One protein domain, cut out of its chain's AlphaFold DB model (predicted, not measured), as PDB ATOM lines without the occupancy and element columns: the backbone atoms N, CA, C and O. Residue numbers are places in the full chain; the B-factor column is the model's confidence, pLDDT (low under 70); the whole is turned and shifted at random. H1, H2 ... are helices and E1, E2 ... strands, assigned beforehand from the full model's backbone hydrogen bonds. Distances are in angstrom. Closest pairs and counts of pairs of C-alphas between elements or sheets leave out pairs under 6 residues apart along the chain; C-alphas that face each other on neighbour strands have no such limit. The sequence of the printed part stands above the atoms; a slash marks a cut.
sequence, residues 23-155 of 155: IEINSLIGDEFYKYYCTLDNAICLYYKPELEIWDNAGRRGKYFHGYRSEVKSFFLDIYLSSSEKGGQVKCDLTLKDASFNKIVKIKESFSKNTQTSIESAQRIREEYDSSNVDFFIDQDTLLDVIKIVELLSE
ATOM      1  N   ILE A  23     -63.780   5.943 -46.701       76.19
ATOM      2  CA  ILE A  23     -64.309   4.862 -47.539       76.19
ATOM      3  C   ILE A  23     -63.172   4.067 -48.187       76.19
ATOM      4  O   ILE A  23     -63.184   2.839 -48.141       76.19
ATOM      5  N   GLU A  24     -62.174   4.745 -48.760       69.75
ATOM      6  CA  GLU A  24     -61.015   4.083 -49.368       69.75
ATOM      7  C   GLU A  24     -60.238   3.262 -48.339       69.75
ATOM      8  O   GLU A  24     -59.947   2.095 -48.594       69.75
ATOM      9  N   ILE A  25     -59.956   3.830 -47.162       68.88
ATOM     10  CA  ILE A  25     -59.232   3.120 -46.099       68.88
ATOM     11  C   ILE A  25     -60.044   1.915 -45.612       68.88
ATOM     12  O   ILE A  25     -59.513   0.808 -45.566       68.88
ATOM     13  N   ASN A  26     -61.327   2.107 -45.294       73.06
ATOM     14  CA  ASN A  26     -62.207   1.035 -44.831       73.06
ATOM     15  C   ASN A  26     -62.287  -0.111 -45.854       73.06
ATOM     16  O   ASN A  26     -62.091  -1.264 -45.485       73.06
ATOM     17  N   SER A  27     -62.457   0.198 -47.145       69.75
ATOM     18  CA  SER A  27     -62.530  -0.823 -48.201       69.75
ATOM     19  C   SER A  27     -61.269  -1.690 -48.314       69.75
ATOM     20  O   SER A  27     -61.341  -2.816 -48.804       69.75
ATOM     21  N   LEU A  28     -60.118  -1.180 -47.864       62.94
ATOM     22  CA  LEU A  28     -58.835  -1.877 -47.934       62.94
ATOM     23  C   LEU A  28     -58.562  -2.773 -46.730       62.94
ATOM     24  O   LEU A  28     -57.977  -3.838 -46.909       62.94
ATOM     25  N   ILE A  29     -58.951  -2.334 -45.531       65.69
ATOM     26  CA  ILE A  29     -58.640  -3.031 -44.268       65.69
ATOM     27  C   ILE A  29     -59.851  -3.735 -43.644       65.69
ATOM     28  O   ILE A  29     -59.700  -4.505 -42.702       65.69
ATOM     29  N   GLY A  30     -61.051  -3.496 -44.173       71.31
ATOM     30  CA  GLY A  30     -62.309  -4.031 -43.663       71.31
ATOM     31  C   GLY A  30     -62.864  -3.267 -42.458       71.31
ATOM     32  O   GLY A  30     -62.144  -2.588 -41.723       71.31
ATOM     33  N   ASP A  31     -64.173  -3.406 -42.238       75.00
ATOM     34  CA  ASP A  31     -64.925  -2.677 -41.204       75.00
ATOM     35  C   ASP A  31     -64.410  -2.903 -39.784       75.00
ATOM     36  O   ASP A  31     -64.370  -1.980 -38.966       75.00
ATOM     37  N   GLU A  32     -64.047  -4.145 -39.472       68.12
ATOM     38  CA  GLU A  32     -63.582  -4.521 -38.142       68.12
ATOM     39  C   GLU A  32     -62.244  -3.851 -37.828       68.12
ATOM     40  O   GLU A  32     -62.092  -3.227 -36.776       68.12
ATOM     41  N   PHE A  33     -61.314  -3.878 -38.783       65.50
ATOM     42  CA  PHE A  33     -60.000  -3.275 -38.618       65.50
ATOM     43  C   PHE A  33     -60.038  -1.744 -38.688       65.50
ATOM     44  O   PHE A  33     -59.305  -1.058 -37.970       65.50
ATOM     45  N   TYR A  34     -60.942  -1.188 -39.499       74.38
ATOM     46  CA  TYR A  34     -61.125   0.254 -39.633       74.38
ATOM     47  C   TYR A  34     -61.429   0.941 -38.293       74.38
ATOM     48  O   TYR A  34     -60.921   2.030 -38.026       74.38
ATOM     49  N   LYS A  35     -62.166   0.277 -37.392       74.50
ATOM     50  CA  LYS A  35     -62.441   0.794 -36.036       74.50
ATOM     51  C   LYS A  35     -61.166   0.983 -35.207       74.50
ATOM     52  O   LYS A  35     -61.004   2.009 -34.542       74.50
ATOM     53  N   TYR A  36     -60.250   0.017 -35.262       69.81
ATOM     54  CA  TYR A  36     -58.966   0.092 -34.562       69.81
ATOM     55  C   TYR A  36     -58.059   1.156 -35.179       69.81
ATOM     56  O   TYR A  36     -57.482   1.979 -34.467       69.81
ATOM     57  N   TYR A  37     -58.024   1.210 -36.508       69.81
ATOM     58  CA  TYR A  37     -57.298   2.227 -37.256       69.81
ATOM     59  C   TYR A  37     -57.733   3.662 -36.882       69.81
ATOM     60  O   TYR A  37     -56.884   4.502 -36.584       69.81
ATOM     61  N   CYS A  38     -59.040   3.938 -36.784       73.69
ATOM     62  CA  CYS A  38     -59.544   5.246 -36.338       73.69
ATOM     63  C   CYS A  38     -59.132   5.599 -34.900       73.69
ATOM     64  O   CYS A  38     -58.993   6.776 -34.559       73.69
ATOM     65  N   THR A  39     -58.947   4.599 -34.037       70.75
ATOM     66  CA  THR A  39     -58.480   4.818 -32.661       70.75
ATOM     67  C   THR A  39     -57.013   5.257 -32.652       70.75
ATOM     68  O   THR A  39     -56.673   6.222 -31.967       70.75
ATOM     69  N   LEU A  40     -56.166   4.627 -33.475       66.56
ATOM     70  CA  LEU A  40     -54.768   5.037 -33.659       66.56
ATOM     71  C   LEU A  40     -54.632   6.427 -34.274       66.56
ATOM     72  O   LEU A  40     -53.881   7.236 -33.742       66.56
ATOM     73  N   ASP A  41     -55.356   6.721 -35.357       64.12
ATOM     74  CA  ASP A  41     -55.345   8.039 -36.019       64.12
ATOM     75  C   ASP A  41     -55.694   9.170 -35.029       64.12
ATOM     76  O   ASP A  41     -55.072  10.235 -34.975       64.12
ATOM     77  N   ASN A  42     -56.643   8.914 -34.127       63.78
ATOM     78  CA  ASN A  42     -56.970   9.885 -33.091       63.78
ATOM     79  C   ASN A  42     -55.843  10.113 -32.073       63.78
ATOM     80  O   ASN A  42     -55.742  11.235 -31.559       63.78
ATOM     81  N   ALA A  43     -55.018   9.100 -31.804       58.53
ATOM     82  CA  ALA A  43     -53.925   9.136 -30.832       58.53
ATOM     83  C   ALA A  43     -52.581   9.592 -31.431       58.53
ATOM     84  O   ALA A  43     -51.759  10.182 -30.731       58.53
ATOM     85  N   ILE A  44     -52.356   9.356 -32.724       58.62
ATOM     86  CA  ILE A  44     -51.058   9.482 -33.390       58.62
ATOM     87  C   ILE A  44     -51.192  10.487 -34.535       58.62
ATOM     88  O   ILE A  44     -52.000  10.317 -35.440       58.62
ATOM     89  N   CYS A  45     -50.413  11.573 -34.494       49.19
ATOM     90  CA  CYS A  45     -50.497  12.622 -35.510       49.19
ATOM     91  C   CYS A  45     -50.073  12.089 -36.883       49.19
ATOM     92  O   CYS A  45     -48.912  11.742 -37.060       49.19
ATOM     93  N   LEU A  46     -50.999  12.074 -37.842       49.25
ATOM     94  CA  LEU A  46     -50.760  11.591 -39.198       49.25
ATOM     95  C   LEU A  46     -49.962  12.582 -40.050       49.25
ATOM     96  O   LEU A  46     -50.251  13.780 -40.068       49.25
ATOM     97  N   TYR A  47     -49.019  12.049 -40.827       44.34
ATOM     98  CA  TYR A  47     -48.385  12.738 -41.945       44.34
ATOM     99  C   TYR A  47     -48.622  11.934 -43.214       44.34
ATOM    100  O   TYR A  47     -48.260  10.763 -43.272       44.34
ATOM    101  N   TYR A  48     -49.142  12.590 -44.248       46.19
ATOM    102  CA  TYR A  48     -49.102  12.075 -45.609       46.19
ATOM    103  C   TYR A  48     -47.893  12.697 -46.306       46.19
ATOM    104  O   TYR A  48     -47.866  13.908 -46.532       46.19
ATOM    105  N   LYS A  49     -46.864  11.901 -46.612       39.50
ATOM    106  CA  LYS A  49     -45.723  12.367 -47.409       39.50
ATOM    107  C   LYS A  49     -45.893  11.863 -48.851       39.50
ATOM    108  O   LYS A  49     -45.914  10.650 -49.038       39.50
ATOM    109  N   PRO A  50     -46.008  12.748 -49.861       37.69
ATOM    110  CA  PRO A  50     -46.197  12.341 -51.257       37.69
ATOM    111  C   PRO A  50     -44.899  11.854 -51.905       37.69
ATOM    112  O   PRO A  50     -44.921  11.120 -52.885       37.69
ATOM    113  N   GLU A  51     -43.755  12.272 -51.371       39.75
ATOM    114  CA  GLU A  51     -42.454  12.050 -51.991       39.75
ATOM    115  C   GLU A  51     -41.813  10.753 -51.495       39.75
ATOM    116  O   GLU A  51     -40.957  10.770 -50.609       39.75
ATOM    117  N   LEU A  52     -42.245   9.633 -52.075       41.06
ATOM    118  CA  LEU A  52     -41.441   8.415 -52.232       41.06
ATOM    119  C   LEU A  52     -41.735   7.756 -53.602       41.06
ATOM    120  O   LEU A  52     -41.989   6.560 -53.691       41.06
ATOM    121  N   GLU A  53     -41.678   8.534 -54.683       36.62
ATOM    122  CA  GLU A  53     -41.019   8.079 -55.919       36.62
ATOM    123  C   GLU A  53     -39.612   8.682 -55.823       36.62
ATOM    124  O   GLU A  53     -39.472   9.894 -55.711       36.62
ATOM    125  N   ILE A  54     -38.535   7.922 -55.643       32.97
ATOM    126  CA  ILE A  54     -37.947   6.921 -56.540       32.97
ATOM    127  C   ILE A  54     -37.224   5.873 -55.664       32.97
ATOM    128  O   ILE A  54     -36.593   6.246 -54.676       32.97
ATOM    129  N   TRP A  55     -37.278   4.584 -56.024       47.41
ATOM    130  CA  TRP A  55     -36.410   3.549 -55.440       47.41
ATOM    131  C   TRP A  55     -35.680   2.787 -56.545       47.41
ATOM    132  O   TRP A  55     -36.315   2.148 -57.382       47.41
ATOM    133  N   ASP A  56     -34.349   2.798 -56.490       36.25
ATOM    134  CA  ASP A  56     -33.529   1.764 -57.111       36.25
ATOM    135  C   ASP A  56     -33.762   0.446 -56.340       36.25
ATOM    136  O   ASP A  56     -33.315   0.273 -55.208       36.25
ATOM    137  N   ASN A  57     -34.480  -0.494 -56.959       41.34
ATOM    138  CA  ASN A  57     -34.455  -1.935 -56.655       41.34
ATOM    139  C   ASN A  57     -35.004  -2.471 -55.308       41.34
ATOM    140  O   ASN A  57     -34.715  -3.622 -54.980       41.34
ATOM    141  N   ALA A  58     -35.846  -1.757 -54.550       38.03
ATOM    142  CA  ALA A  58     -36.484  -2.328 -53.350       38.03
ATOM    143  C   ALA A  58     -37.990  -2.025 -53.262       38.03
ATOM    144  O   ALA A  58     -38.466  -0.999 -53.733       38.03
ATOM    145  N   GLY A  59     -38.739  -2.979 -52.706       41.00
ATOM    146  CA  GLY A  59     -40.191  -3.124 -52.808       41.00
ATOM    147  C   GLY A  59     -41.054  -1.889 -52.511       41.00
ATOM    148  O   GLY A  59     -40.740  -1.018 -51.704       41.00
ATOM    149  N   ARG A  60     -42.207  -1.878 -53.181       38.16
ATOM    150  CA  ARG A  60     -43.283  -0.880 -53.136       38.16
ATOM    151  C   ARG A  60     -43.694  -0.554 -51.687       38.16
ATOM    152  O   ARG A  60     -44.234  -1.422 -51.005       38.16
ATOM    153  N   ARG A  61     -43.526   0.693 -51.227       45.22
ATOM    154  CA  ARG A  61     -44.257   1.194 -50.044       45.22
ATOM    155  C   ARG A  61     -45.675   1.591 -50.470       45.22
ATOM    156  O   ARG A  61     -45.865   2.209 -51.516       45.22
ATOM    157  N   GLY A  62     -46.674   1.141 -49.711       44.00
ATOM    158  CA  GLY A  62     -48.091   1.262 -50.058       44.00
ATOM    159  C   GLY A  62     -48.591   2.709 -50.127       44.00
ATOM    160  O   GLY A  62     -48.079   3.594 -49.452       44.00
ATOM    161  N   LYS A  63     -49.654   2.919 -50.912       45.47
ATOM    162  CA  LYS A  63     -50.370   4.190 -51.170       45.47
ATOM    163  C   LYS A  63     -50.881   4.924 -49.903       45.47
ATOM    164  O   LYS A  63     -51.369   6.042 -50.007       45.47
ATOM    165  N   TYR A  64     -50.767   4.322 -48.717       50.66
ATOM    166  CA  TYR A  64     -51.338   4.804 -47.460       50.66
ATOM    167  C   TYR A  64     -50.282   4.704 -46.352       50.66
ATOM    168  O   TYR A  64     -49.976   3.609 -45.877       50.66
ATOM    169  N   PHE A  65     -49.711   5.849 -45.980       54.19
ATOM    170  CA  PHE A  65     -48.697   5.983 -44.939       54.19
ATOM    171  C   PHE A  65     -49.234   6.875 -43.822       54.19
ATOM    172  O   PHE A  65     -49.733   7.969 -44.079       54.19
ATOM    173  N   HIS A  66     -49.110   6.395 -42.593       62.38
ATOM    174  CA  HIS A  66     -49.445   7.078 -41.353       62.38
ATOM    175  C   HIS A  66     -48.207   7.001 -40.475       62.38
ATOM    176  O   HIS A  66     -47.586   5.955 -40.415       62.38
ATOM    177  N   GLY A  67     -47.798   8.060 -39.795       58.62
ATOM    178  CA  GLY A  67     -46.618   7.930 -38.954       58.62
ATOM    179  C   GLY A  67     -46.437   9.080 -37.999       58.62
ATOM    180  O   GLY A  67     -46.911  10.175 -38.265       58.62
ATOM    181  N   TYR A  68     -45.748   8.827 -36.892       63.66
ATOM    182  CA  TYR A  68     -45.398   9.834 -35.903       63.66
ATOM    183  C   TYR A  68     -43.895  10.015 -35.853       63.66
ATOM    184  O   TYR A  68     -43.131   9.077 -35.635       63.66
ATOM    185  N   ARG A  69     -43.480  11.265 -36.021       63.59
ATOM    186  CA  ARG A  69     -42.092  11.682 -35.906       63.59
ATOM    187  C   ARG A  69     -41.973  12.631 -34.729       63.59
ATOM    188  O   ARG A  69     -42.562  13.710 -34.744       63.59
ATOM    189  N   SER A  70     -41.164  12.257 -33.745       61.91
ATOM    190  CA  SER A  70     -40.693  13.195 -32.730       61.91
ATOM    191  C   SER A  70     -39.222  13.479 -32.970       61.91
ATOM    192  O   SER A  70     -38.360  12.653 -32.672       61.91
ATOM    193  N   GLU A  71     -38.919  14.661 -33.506       58.31
ATOM    194  CA  GLU A  71     -37.529  15.088 -33.715       58.31
ATOM    195  C   GLU A  71     -36.810  15.298 -32.379       58.31
ATOM    196  O   GLU A  71     -35.669  14.872 -32.204       58.31
ATOM    197  N   VAL A  72     -37.527  15.856 -31.399       59.81
ATOM    198  CA  VAL A  72     -37.025  16.115 -30.043       59.81
ATOM    199  C   VAL A  72     -36.679  14.813 -29.316       59.81
ATOM    200  O   VAL A  72     -35.667  14.742 -28.623       59.81
ATOM    201  N   LYS A  73     -37.493  13.763 -29.484       61.81
ATOM    202  CA  LYS A  73     -37.308  12.464 -28.807       61.81
ATOM    203  C   LYS A  73     -36.662  11.399 -29.703       61.81
ATOM    204  O   LYS A  73     -36.465  10.268 -29.268       61.81
ATOM    205  N   SER A  74     -36.280  11.779 -30.927       68.88
ATOM    206  CA  SER A  74     -35.539  10.966 -31.898       68.88
ATOM    207  C   SER A  74     -36.124   9.567 -32.135       68.88
ATOM    208  O   SER A  74     -35.392   8.573 -32.100       68.88
ATOM    209  N   PHE A  75     -37.431   9.482 -32.385       74.62
ATOM    210  CA  PHE A  75     -38.044   8.252 -32.880       74.62
ATOM    211  C   PHE A  75     -39.016   8.517 -34.023       74.62
ATOM    212  O   PHE A  75     -39.602   9.602 -34.130       74.62
ATOM    213  N   PHE A  76     -39.155   7.496 -34.862       75.50
ATOM    214  CA  PHE A  76     -40.037   7.471 -36.015       75.50
ATOM    215  C   PHE A  76     -40.897   6.221 -35.921       75.50
ATOM    216  O   PHE A  76     -40.379   5.120 -35.758       75.50
ATOM    217  N   LEU A  77     -42.201   6.414 -35.982       76.06
ATOM    218  CA  LEU A  77     -43.192   5.360 -36.058       76.06
ATOM    219  C   LEU A  77     -43.834   5.451 -37.434       76.06
ATOM    220  O   LEU A  77     -44.495   6.447 -37.715       76.06
ATOM    221  N   ASP A  78     -43.669   4.419 -38.246       73.12
ATOM    222  CA  ASP A  78     -44.286   4.277 -39.558       73.12
ATOM    223  C   ASP A  78     -45.397   3.222 -39.461       73.12
ATOM    224  O   ASP A  78     -45.186   2.117 -38.979       73.12
ATOM    225  N   ILE A  79     -46.593   3.548 -39.926       72.00
ATOM    226  CA  ILE A  79     -47.774   2.688 -39.981       72.00
ATOM    227  C   ILE A  79     -48.247   2.655 -41.434       72.00
ATOM    228  O   ILE A  79     -48.619   3.678 -42.011       72.00
ATOM    229  N   TYR A  80     -48.245   1.484 -42.054       70.00
ATOM    230  CA  TYR A  80     -48.569   1.346 -43.472       70.00
ATOM    231  C   TYR A  80     -49.336   0.066 -43.770       70.00
ATOM    232  O   TYR A  80     -49.295  -0.907 -43.021       70.00
ATOM    233  N   LEU A  81     -50.040   0.068 -44.901       65.19
ATOM    234  CA  LEU A  81     -50.704  -1.127 -45.412       65.19
ATOM    235  C   LEU A  81     -49.690  -2.037 -46.104       65.19
ATOM    236  O   LEU A  81     -49.116  -1.670 -47.133       65.19
ATOM    237  N   SER A  82     -49.499  -3.234 -45.553       65.88
ATOM    238  CA  SER A  82     -48.797  -4.332 -46.206       65.88
ATOM    239  C   SER A  82     -49.775  -5.066 -47.123       65.88
ATOM    240  O   SER A  82     -50.735  -5.692 -46.673       65.88
ATOM    241  N   SER A  83     -49.554  -4.966 -48.435       52.31
ATOM    242  CA  SER A  83     -50.465  -5.493 -49.457       52.31
ATOM    243  C   SER A  83     -50.192  -6.954 -49.831       52.31
ATOM    244  O   SER A  83     -50.475  -7.340 -50.966       52.31
ATOM    245  N   SER A  84     -49.569  -7.747 -48.954       52.25
ATOM    246  CA  SER A  84     -49.090  -9.078 -49.339       52.25
ATOM    247  C   SER A  84     -50.217 -10.054 -49.692       52.25
ATOM    248  O   SER A  84     -49.974 -10.924 -50.518       52.25
ATOM    249  N   GLU A  85     -51.449  -9.881 -49.187       47.16
ATOM    250  CA  GLU A  85     -52.601 -10.740 -49.524       47.16
ATOM    251  C   GLU A  85     -53.958  -9.998 -49.480       47.16
ATOM    252  O   GLU A  85     -54.068  -8.875 -48.974       47.16
ATOM    253  N   LYS A  86     -55.018 -10.629 -50.025       43.81
ATOM    254  CA  LYS A  86     -56.411 -10.162 -49.886       43.81
ATOM    255  C   LYS A  86     -56.743 -10.032 -48.396       43.81
ATOM    256  O   LYS A  86     -56.760 -11.035 -47.694       43.81
ATOM    257  N   GLY A  87     -57.035  -8.814 -47.946       55.53
ATOM    258  CA  GLY A  87     -57.305  -8.516 -46.535       55.53
ATOM    259  C   GLY A  87     -56.297  -7.578 -45.870       55.53
ATOM    260  O   GLY A  87     -56.468  -7.320 -44.690       55.53
ATOM    261  N   GLY A  88     -55.287  -7.083 -46.604       62.06
ATOM    262  CA  GLY A  88     -54.477  -5.897 -46.278       62.06
ATOM    263  C   GLY A  88     -54.150  -5.703 -44.794       62.06
ATOM    264  O   GLY A  88     -54.907  -5.069 -44.068       62.06
ATOM    265  N   GLN A  89     -52.991  -6.181 -44.344       68.06
ATOM    266  CA  GLN A  89     -52.596  -6.024 -42.944       68.06
ATOM    267  C   GLN A  89     -51.974  -4.647 -42.703       68.06
ATOM    268  O   GLN A  89     -51.165  -4.172 -43.503       68.06
ATOM    269  N   VAL A  90     -52.307  -4.011 -41.579       73.12
ATOM    270  CA  VAL A  90     -51.595  -2.810 -41.131       73.12
ATOM    271  C   VAL A  90     -50.314  -3.247 -40.432       73.12
ATOM    272  O   VAL A  90     -50.345  -4.057 -39.508       73.12
ATOM    273  N   LYS A  91     -49.183  -2.703 -40.866       77.31
ATOM    274  CA  LYS A  91     -47.877  -2.925 -40.260       77.31
ATOM    275  C   LYS A  91     -47.395  -1.652 -39.581       77.31
ATOM    276  O   LYS A  91     -47.584  -0.560 -40.110       77.31
ATOM    277  N   CYS A  92     -46.787  -1.820 -38.416       80.19
ATOM    278  CA  CYS A  92     -46.084  -0.800 -37.660       80.19
ATOM    279  C   CYS A  92     -44.579  -1.088 -37.730       80.19
ATOM    280  O   CYS A  92     -44.164  -2.174 -37.337       80.19
ATOM    281  N   ASP A  93     -43.781  -0.117 -38.169       84.94
ATOM    282  CA  ASP A  93     -42.320  -0.113 -38.095       84.94
ATOM    283  C   ASP A  93     -41.871   1.039 -37.187       84.94
ATOM    284  O   ASP A  93     -42.113   2.213 -37.468       84.94
ATOM    285  N   LEU A  94     -41.188   0.715 -36.094       87.00
ATOM    286  CA  LEU A  94     -40.713   1.693 -35.123       87.00
ATOM    287  C   LEU A  94     -39.183   1.796 -35.170       87.00
ATOM    288  O   LEU A  94     -38.459   0.909 -34.709       87.00
ATOM    289  N   THR A  95     -38.688   2.912 -35.700       86.00
ATOM    290  CA  THR A  95     -37.265   3.260 -35.742       86.00
ATOM    291  C   THR A  95     -36.885   4.094 -34.523       86.00
ATOM    292  O   THR A  95     -37.401   5.190 -34.290       86.00
ATOM    293  N   LEU A  96     -35.936   3.579 -33.739       85.69
ATOM    294  CA  LEU A  96     -35.557   4.118 -32.433       85.69
ATOM    295  C   LEU A  96     -34.052   4.365 -32.358       85.69
ATOM    296  O   LEU A  96     -33.265   3.594 -32.897       85.69
ATOM    297  N   LYS A  97     -33.627   5.390 -31.617       86.25
ATOM    298  CA  LYS A  97     -32.246   5.449 -31.105       86.25
ATOM    299  C   LYS A  97     -32.090   4.553 -29.878       86.25
ATOM    300  O   LYS A  97     -33.075   4.260 -29.203       86.25
ATOM    301  N   ASP A  98     -30.853   4.197 -29.540       86.69
ATOM    302  CA  ASP A  98     -30.543   3.232 -28.474       86.69
ATOM    303  C   ASP A  98     -31.169   3.590 -27.128       86.69
ATOM    304  O   ASP A  98     -31.724   2.730 -26.453       86.69
ATOM    305  N   ALA A  99     -31.163   4.872 -26.753       87.75
ATOM    306  CA  ALA A  99     -31.792   5.317 -25.513       87.75
ATOM    307  C   ALA A  99     -33.302   5.007 -25.478       87.75
ATOM    308  O   ALA A  99     -33.808   4.515 -24.470       87.75
ATOM    309  N   SER A 100     -34.013   5.262 -26.579       88.62
ATOM    310  CA  SER A 100     -35.448   4.988 -26.716       88.62
ATOM    311  C   SER A 100     -35.727   3.490 -26.828       88.62
ATOM    312  O   SER A 100     -36.656   2.992 -26.198       88.62
ATOM    313  N   PHE A 101     -34.884   2.755 -27.554       91.50
ATOM    314  CA  PHE A 101     -34.968   1.300 -27.658       91.50
ATOM    315  C   PHE A 101     -34.811   0.629 -26.288       91.50
ATOM    316  O   PHE A 101     -35.683  -0.122 -25.853       91.50
ATOM    317  N   ASN A 102     -33.771   0.999 -25.539       90.88
ATOM    318  CA  ASN A 102     -33.504   0.470 -24.203       90.88
ATOM    319  C   ASN A 102     -34.628   0.783 -23.204       90.88
ATOM    320  O   ASN A 102     -34.876  -0.014 -22.298       90.88
ATOM    321  N   LYS A 103     -35.327   1.919 -23.348       91.69
ATOM    322  CA  LYS A 103     -36.522   2.218 -22.539       91.69
ATOM    323  C   LYS A 103     -37.636   1.197 -22.776       91.69
ATOM    324  O   LYS A 103     -38.205   0.707 -21.806       91.69
ATOM    325  N   ILE A 104     -37.920   0.864 -24.036       93.12
ATOM    326  CA  ILE A 104     -38.964  -0.108 -24.395       93.12
ATOM    327  C   ILE A 104     -38.573  -1.511 -23.929       93.12
ATOM    328  O   ILE A 104     -39.380  -2.179 -23.287       93.12
ATOM    329  N   VAL A 105     -37.326  -1.933 -24.173       94.25
ATOM    330  CA  VAL A 105     -36.820  -3.253 -23.751       94.25
ATOM    331  C   VAL A 105     -36.982  -3.458 -22.245       94.25
ATOM    332  O   VAL A 105     -37.445  -4.513 -21.816       94.25
ATOM    333  N   LYS A 106     -36.679  -2.441 -21.427       95.12
ATOM    334  CA  LYS A 106     -36.818  -2.514 -19.960       95.12
ATOM    335  C   LYS A 106     -38.237  -2.799 -19.482       95.12
ATOM    336  O   LYS A 106     -38.396  -3.340 -18.393       95.12
ATOM    337  N   ILE A 107     -39.251  -2.418 -20.256       94.75
ATOM    338  CA  ILE A 107     -40.656  -2.606 -19.887       94.75
ATOM    339  C   ILE A 107     -41.363  -3.645 -20.763       94.75
ATOM    340  O   ILE A 107     -42.595  -3.713 -20.728       94.75
ATOM    341  N   LYS A 108     -40.615  -4.444 -21.540       94.94
ATOM    342  CA  LYS A 108     -41.186  -5.319 -22.572       94.94
ATOM    343  C   LYS A 108     -42.257  -6.273 -22.038       94.94
ATOM    344  O   LYS A 108     -43.293  -6.434 -22.668       94.94
ATOM    345  N   GLU A 109     -42.061  -6.794 -20.827       95.75
ATOM    346  CA  GLU A 109     -42.983  -7.712 -20.134       95.75
ATOM    347  C   GLU A 109     -44.384  -7.123 -19.907       95.75
ATOM    348  O   GLU A 109     -45.334  -7.837 -19.603       95.75
ATOM    349  N   SER A 110     -44.525  -5.802 -20.038       94.62
ATOM    350  CA  SER A 110     -45.794  -5.098 -19.890       94.62
ATOM    351  C   SER A 110     -46.574  -4.923 -21.201       94.62
ATOM    352  O   SER A 110     -47.624  -4.277 -21.176       94.62
ATOM    353  N   PHE A 111     -46.061  -5.433 -22.324       94.31
ATOM    354  CA  PHE A 111     -46.732  -5.447 -23.630       94.31
ATOM    355  C   PHE A 111     -47.331  -6.823 -23.939       94.31
ATOM    356  O   PHE A 111     -47.048  -7.801 -23.245       94.31
ATOM    357  N   SER A 112     -48.138  -6.917 -24.992       94.25
ATOM    358  CA  SER A 112     -48.633  -8.185 -25.535       94.25
ATOM    359  C   SER A 112     -47.490  -9.108 -25.979       94.25
ATOM    360  O   SER A 112     -46.381  -8.669 -26.296       94.25
ATOM    361  N   LYS A 113     -47.765 -10.417 -26.061       93.69
ATOM    362  CA  LYS A 113     -46.780 -11.416 -26.520       93.69
ATOM    363  C   LYS A 113     -46.260 -11.132 -27.932       93.69
ATOM    364  O   LYS A 113     -45.079 -11.357 -28.197       93.69
ATOM    365  N   ASN A 114     -47.119 -10.634 -28.823       90.88
ATOM    366  CA  ASN A 114     -46.739 -10.299 -30.195       90.88
ATOM    367  C   ASN A 114     -45.719  -9.153 -30.195       90.88
ATOM    368  O   ASN A 114     -44.636  -9.290 -30.765       90.88
ATOM    369  N   THR A 115     -45.997  -8.073 -29.463       93.06
ATOM    370  CA  THR A 115     -45.067  -6.944 -29.336       93.06
ATOM    371  C   THR A 115     -43.775  -7.329 -28.617       93.06
ATOM    372  O   THR A 115     -42.698  -6.924 -29.054       93.06
ATOM    373  N   GLN A 116     -43.844  -8.153 -27.565       94.81
ATOM    374  CA  GLN A 116     -42.657  -8.701 -26.897       94.81
ATOM    375  C   GLN A 116     -41.757  -9.454 -27.881       94.81
ATOM    376  O   GLN A 116     -40.564  -9.165 -27.964       94.81
ATOM    377  N   THR A 117     -42.339 -10.358 -28.674       94.88
ATOM    378  CA  THR A 117     -41.611 -11.150 -29.677       94.88
ATOM    379  C   THR A 117     -40.902 -10.248 -30.690       94.88
ATOM    380  O   THR A 117     -39.734 -10.473 -31.015       94.88
ATOM    381  N   SER A 118     -41.569  -9.189 -31.154       94.00
ATOM    382  CA  SER A 118     -40.974  -8.210 -32.068       94.00
ATOM    383  C   SER A 118     -39.841  -7.404 -31.433       94.00
ATOM    384  O   SER A 118     -38.805  -7.208 -32.068       94.00
ATOM    385  N   ILE A 119     -39.985  -6.978 -30.173       95.00
ATOM    386  CA  ILE A 119     -38.918  -6.281 -29.432       95.00
ATOM    387  C   ILE A 119     -37.695  -7.191 -29.272       95.00
ATOM    388  O   ILE A 119     -36.570  -6.749 -29.494       95.00
ATOM    389  N   GLU A 120     -37.899  -8.458 -28.916       95.19
ATOM    390  CA  GLU A 120     -36.816  -9.434 -28.755       95.19
ATOM    391  C   GLU A 120     -36.107  -9.735 -30.072       95.19
ATOM    392  O   GLU A 120     -34.880  -9.823 -30.111       95.19
ATOM    393  N   SER A 121     -36.866  -9.859 -31.161       94.31
ATOM    394  CA  SER A 121     -36.297 -10.013 -32.498       94.31
ATOM    395  C   SER A 121     -35.428  -8.808 -32.868       94.31
ATOM    396  O   SER A 121     -34.265  -8.971 -33.239       94.31
ATOM    397  N   ALA A 122     -35.951  -7.594 -32.674       93.19
ATOM    398  CA  ALA A 122     -35.219  -6.360 -32.929       93.19
ATOM    399  C   ALA A 122     -33.968  -6.223 -32.049       93.19
ATOM    400  O   ALA A 122     -32.944  -5.728 -32.519       93.19
ATOM    401  N   GLN A 123     -34.034  -6.677 -30.794       94.38
ATOM    402  CA  GLN A 123     -32.905  -6.665 -29.868       94.38
ATOM    403  C   GLN A 123     -31.778  -7.570 -30.369       94.38
ATOM    404  O   GLN A 123     -30.650  -7.099 -30.483       94.38
ATOM    405  N   ARG A 124     -32.086  -8.819 -30.743       93.56
ATOM    406  CA  ARG A 124     -31.085  -9.750 -31.296       93.56
ATOM    407  C   ARG A 124     -30.412  -9.190 -32.548       93.56
ATOM    408  O   ARG A 124     -29.197  -9.239 -32.662       93.56
ATOM    409  N   ILE A 125     -31.195  -8.612 -33.463       90.31
ATOM    410  CA  ILE A 125     -30.661  -8.011 -34.696       90.31
ATOM    411  C   ILE A 125     -29.764  -6.809 -34.371       90.31
ATOM    412  O   ILE A 125     -28.708  -6.654 -34.971       90.31
ATOM    413  N   ARG A 126     -30.142  -5.965 -33.403       90.25
ATOM    414  CA  ARG A 126     -29.306  -4.832 -32.963       90.25
ATOM    415  C   ARG A 126     -27.985  -5.266 -32.356       90.25
ATOM    416  O   ARG A 126     -26.988  -4.611 -32.611       90.25
ATOM    417  N   GLU A 127     -27.989  -6.332 -31.563       89.31
ATOM    418  CA  GLU A 127     -26.770  -6.889 -30.969       89.31
ATOM    419  C   GLU A 127     -25.789  -7.395 -32.042       89.31
ATOM    420  O   GLU A 127     -24.584  -7.408 -31.806       89.31
ATOM    421  N   GLU A 128     -26.288  -7.773 -33.225       90.62
ATOM    422  CA  GLU A 128     -25.480  -8.263 -34.347       90.62
ATOM    423  C   GLU A 128     -25.093  -7.164 -35.360       90.62
ATOM    424  O   GLU A 128     -23.988  -7.192 -35.899       90.62
ATOM    425  N   TYR A 129     -25.977  -6.191 -35.616       85.56
ATOM    426  CA  TYR A 129     -25.854  -5.236 -36.732       85.56
ATOM    427  C   TYR A 129     -25.918  -3.751 -36.324       85.56
ATOM    428  O   TYR A 129     -26.103  -2.887 -37.186       85.56
ATOM    429  N   ASP A 130     -25.834  -3.435 -35.026       79.06
ATOM    430  CA  ASP A 130     -25.900  -2.080 -34.437       79.06
ATOM    431  C   ASP A 130     -27.144  -1.251 -34.829       79.06
ATOM    432  O   ASP A 130     -27.247  -0.052 -34.563       79.06
ATOM    433  N   SER A 131     -28.138  -1.874 -35.468       78.31
ATOM    434  CA  SER A 131     -29.364  -1.215 -35.903       78.31
ATOM    435  C   SER A 131     -30.482  -2.226 -36.154       78.31
ATOM    436  O   SER A 131     -30.266  -3.308 -36.687       78.31
ATOM    437  N   SER A 132     -31.700  -1.873 -35.736       85.81
ATOM    438  CA  SER A 132     -32.930  -2.587 -36.092       85.81
ATOM    439  C   SER A 132     -34.154  -1.736 -35.762       85.81
ATOM    440  O   SER A 132     -34.119  -0.911 -34.832       85.81
ATOM    441  N   ASN A 133     -35.233  -1.969 -36.502       87.19
ATOM    442  CA  ASN A 133     -36.565  -1.463 -36.194       87.19
ATOM    443  C   ASN A 133     -37.312  -2.486 -35.334       87.19
ATOM    444  O   ASN A 133     -37.068  -3.683 -35.437       87.19
ATOM    445  N   VAL A 134     -38.245  -2.018 -34.506       89.06
ATOM    446  CA  VAL A 134     -39.253  -2.903 -33.909       89.06
ATOM    447  C   VAL A 134     -40.440  -2.923 -34.856       89.06
ATOM    448  O   VAL A 134     -41.116  -1.904 -34.993       89.06
ATOM    449  N   ASP A 135     -40.680  -4.054 -35.511       87.56
ATOM    450  CA  ASP A 135     -41.776  -4.195 -36.458       87.56
ATOM    451  C   ASP A 135     -42.804  -5.246 -36.040       87.56
ATOM    452  O   ASP A 135     -42.470  -6.327 -35.553       87.56
ATOM    453  N   PHE A 136     -44.082  -4.920 -36.208       84.75
ATOM    454  CA  PHE A 136     -45.179  -5.843 -35.926       84.75
ATOM    455  C   PHE A 136     -46.419  -5.512 -36.751       84.75
ATOM    456  O   PHE A 136     -46.675  -4.364 -37.122       84.75
ATOM    457  N   PHE A 137     -47.200  -6.550 -37.039       80.56
ATOM    458  CA  PHE A 137     -48.543  -6.385 -37.576       80.56
ATOM    459  C   PHE A 137     -49.464  -5.884 -36.474       80.56
ATOM    460  O   PHE A 137     -49.392  -6.354 -35.340       80.56
ATOM    461  N   ILE A 138     -50.300  -4.913 -36.819       77.75
ATOM    462  CA  ILE A 138     -51.267  -4.348 -35.895       77.75
ATOM    463  C   ILE A 138     -52.487  -5.272 -35.855       77.75
ATOM    464  O   ILE A 138     -53.030  -5.665 -36.883       77.75
ATOM    465  N   ASP A 139     -52.911  -5.577 -34.645       77.44
ATOM    466  CA  ASP A 139     -54.149  -6.210 -34.212       77.44
ATOM    467  C   ASP A 139     -54.671  -5.417 -32.994       77.44
ATOM    468  O   ASP A 139     -54.150  -4.344 -32.684       77.44
ATOM    469  N   GLN A 140     -55.705  -5.901 -32.303       72.75
ATOM    470  CA  GLN A 140     -56.264  -5.190 -31.151       72.75
ATOM    471  C   GLN A 140     -55.267  -5.026 -29.989       72.75
ATOM    472  O   GLN A 140     -55.229  -3.960 -29.371       72.75
ATOM    473  N   ASP A 141     -54.477  -6.055 -29.680       81.12
ATOM    474  CA  ASP A 141     -53.579  -6.055 -28.521       81.12
ATOM    475  C   ASP A 141     -52.354  -5.177 -28.788       81.12
ATOM    476  O   ASP A 141     -52.011  -4.287 -28.005       81.12
ATOM    477  N   THR A 142     -51.744  -5.358 -29.956       84.12
ATOM    478  CA  THR A 142     -50.598  -4.562 -30.406       84.12
ATOM    479  C   THR A 142     -50.969  -3.088 -30.613       84.12
ATOM    480  O   THR A 142     -50.118  -2.225 -30.420       84.12
ATOM    481  N   LEU A 143     -52.234  -2.756 -30.915       81.25
ATOM    482  CA  LEU A 143     -52.737  -1.373 -30.960       81.25
ATOM    483  C   LEU A 143     -52.463  -0.609 -29.662       81.25
ATOM    484  O   LEU A 143     -51.967   0.520 -29.672       81.25
ATOM    485  N   LEU A 144     -52.833  -1.233 -28.543       83.31
ATOM    486  CA  LEU A 144     -52.706  -0.653 -27.213       83.31
ATOM    487  C   LEU A 144     -51.231  -0.514 -26.849       83.31
ATOM    488  O   LEU A 144     -50.833   0.491 -26.256       83.31
ATOM    489  N   ASP A 145     -50.413  -1.474 -27.277       89.00
ATOM    490  CA  ASP A 145     -48.969  -1.412 -27.110       89.00
ATOM    491  C   ASP A 145     -48.340  -0.264 -27.912       89.00
ATOM    492  O   ASP A 145     -47.489   0.440 -27.370       89.00
ATOM    493  N   VAL A 146     -48.780  -0.001 -29.152       83.31
ATOM    494  CA  VAL A 146     -48.310   1.157 -29.944       83.31
ATOM    495  C   VAL A 146     -48.594   2.457 -29.208       83.31
ATOM    496  O   VAL A 146     -47.693   3.281 -29.056       83.31
ATOM    497  N   ILE A 147     -49.830   2.642 -28.734       80.75
ATOM    498  CA  ILE A 147     -50.226   3.851 -27.998       80.75
ATOM    499  C   ILE A 147     -49.333   4.018 -26.766       80.75
ATOM    500  O   ILE A 147     -48.727   5.073 -26.578       80.75
ATOM    501  N   LYS A 148     -49.166   2.949 -25.986       85.38
ATOM    502  CA  LYS A 148     -48.328   2.940 -24.786       85.38
ATOM    503  C   LYS A 148     -46.856   3.237 -25.083       85.38
ATOM    504  O   LYS A 148     -46.208   3.948 -24.316       85.38
ATOM    505  N   ILE A 149     -46.312   2.721 -26.185       86.81
ATOM    506  CA  ILE A 149     -44.948   3.031 -26.632       86.81
ATOM    507  C   ILE A 149     -44.831   4.515 -26.994       86.81
ATOM    508  O   ILE A 149     -43.887   5.176 -26.560       86.81
ATOM    509  N   VAL A 150     -45.780   5.061 -27.759       80.00
ATOM    510  CA  VAL A 150     -45.773   6.482 -28.137       80.00
ATOM    511  C   VAL A 150     -45.831   7.374 -26.898       80.00
ATOM    512  O   VAL A 150     -45.070   8.342 -26.822       80.00
ATOM    513  N   GLU A 151     -46.672   7.041 -25.917       80.69
ATOM    514  CA  GLU A 151     -46.753   7.740 -24.631       80.69
ATOM    515  C   GLU A 151     -45.415   7.685 -23.881       80.69
ATOM    516  O   GLU A 151     -44.838   8.734 -23.589       80.69
ATOM    517  N   LEU A 152     -44.858   6.483 -23.678       85.31
ATOM    518  CA  LEU A 152     -43.572   6.264 -23.001       85.31
ATOM    519  C   LEU A 152     -42.426   7.081 -23.611       85.31
ATOM    520  O   LEU A 152     -41.544   7.573 -22.904       85.31
ATOM    521  N   LEU A 153     -42.385   7.168 -24.939       82.19
ATOM    522  CA  LEU A 153     -41.317   7.863 -25.655       82.19
ATOM    523  C   LEU A 153     -41.549   9.375 -25.759       82.19
ATOM    524  O   LEU A 153     -40.604  10.119 -26.040       82.19
ATOM    525  N   SER A 154     -42.786   9.827 -25.556       72.00
ATOM    526  CA  SER A 154     -43.147  11.247 -25.576       72.00
ATOM    527  C   SER A 154     -42.917  11.937 -24.225       72.00
ATOM    528  O   SER A 154     -42.763  13.161 -24.203       72.00
ATOM    529  N   GLU A 155     -42.825  11.179 -23.126       64.88
ATOM    530  CA  GLU A 155     -42.373  11.645 -21.799       64.88
ATOM    531  C   GLU A 155     -40.890  12.066 -21.786       64.88
ATOM    532  O   GLU A 155     -40.599  13.207 -21.354       64.88
TER     533      GLU A 155
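AT A GLANCE: This is residues 23 to 155 of the 155 residues of an uncharacterized protein of Cochleicola gelatinilyticus (UniProt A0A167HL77). A four-stranded antiparallel sheet has H2 and H5 side by side over one face, running along its strands, while H4 runs beside edge strand E4. A long loop after H2 swings out, and its residues 54 to 59 stick out. The 133 printed residues, of mixed class, hold H1 H2 E1 E2 E3 H3 H4 E4 H5 along the chain, with sheet order E1 E2 E3 E4. The whole is compact, with a radius of gyration of the C-alphas of 14.8 A and spans of 39 by 35 by 29 A.

IN THESE COORDINATES: The strands are E1, residues 65 to 70; E2, 75 to 82, 21.3 A; E3, 89 to 96, 22.4 A; and E4, 134 to 137. The helices are H1, 23 to 29, from C-alpha 23 at (-64.309, 4.862, -47.539); H2, 31 to 43; H3, 98 to 106; H4, 113 to 129, 24.1 A; and H5, 140 to 154, 21.8 A, to C-alpha 154 at (-43.147, 11.247, -25.576).

HOW THE PARTS SIT: E1 E2 E3 form a meander, each strand the antiparallel neighbour of the one before; N 68 and O 77 are 2.8 A apart, N 78 and O 93 2.8 A. E4 is antiparallel to E3, with N 94 and O 134 2.8 A apart. H2, H3 and H5 with the sheet make two layers, helices on one face. H5's height over the sheet is 9.5 A. H5 touches H2 at a shallow tilt of 10 degrees, the same way; their closest C-alphas, Tyr 36 and Gln 140, are 6.8 A apart. H3 and H4, a helical hairpin, only just touch, with 3 pairs of C-alphas within 8 A, the closest Val 105 and Ile 119, 6.8 A. H1 and H4 only graze the sheet. Every O i to N i+4 pair is within hydrogen-bond range in H1, H3 and H4, against 7 of 9 in H2 and 10 of 11 in H5.

THE WHOLE: The printed part has no cut. The link H2 to E1, 21 residues, is long. Mean pLDDT of the printed part is 72.7, and 54 residues are under 70, among them residues 40 to 74 and residues 81 to 89.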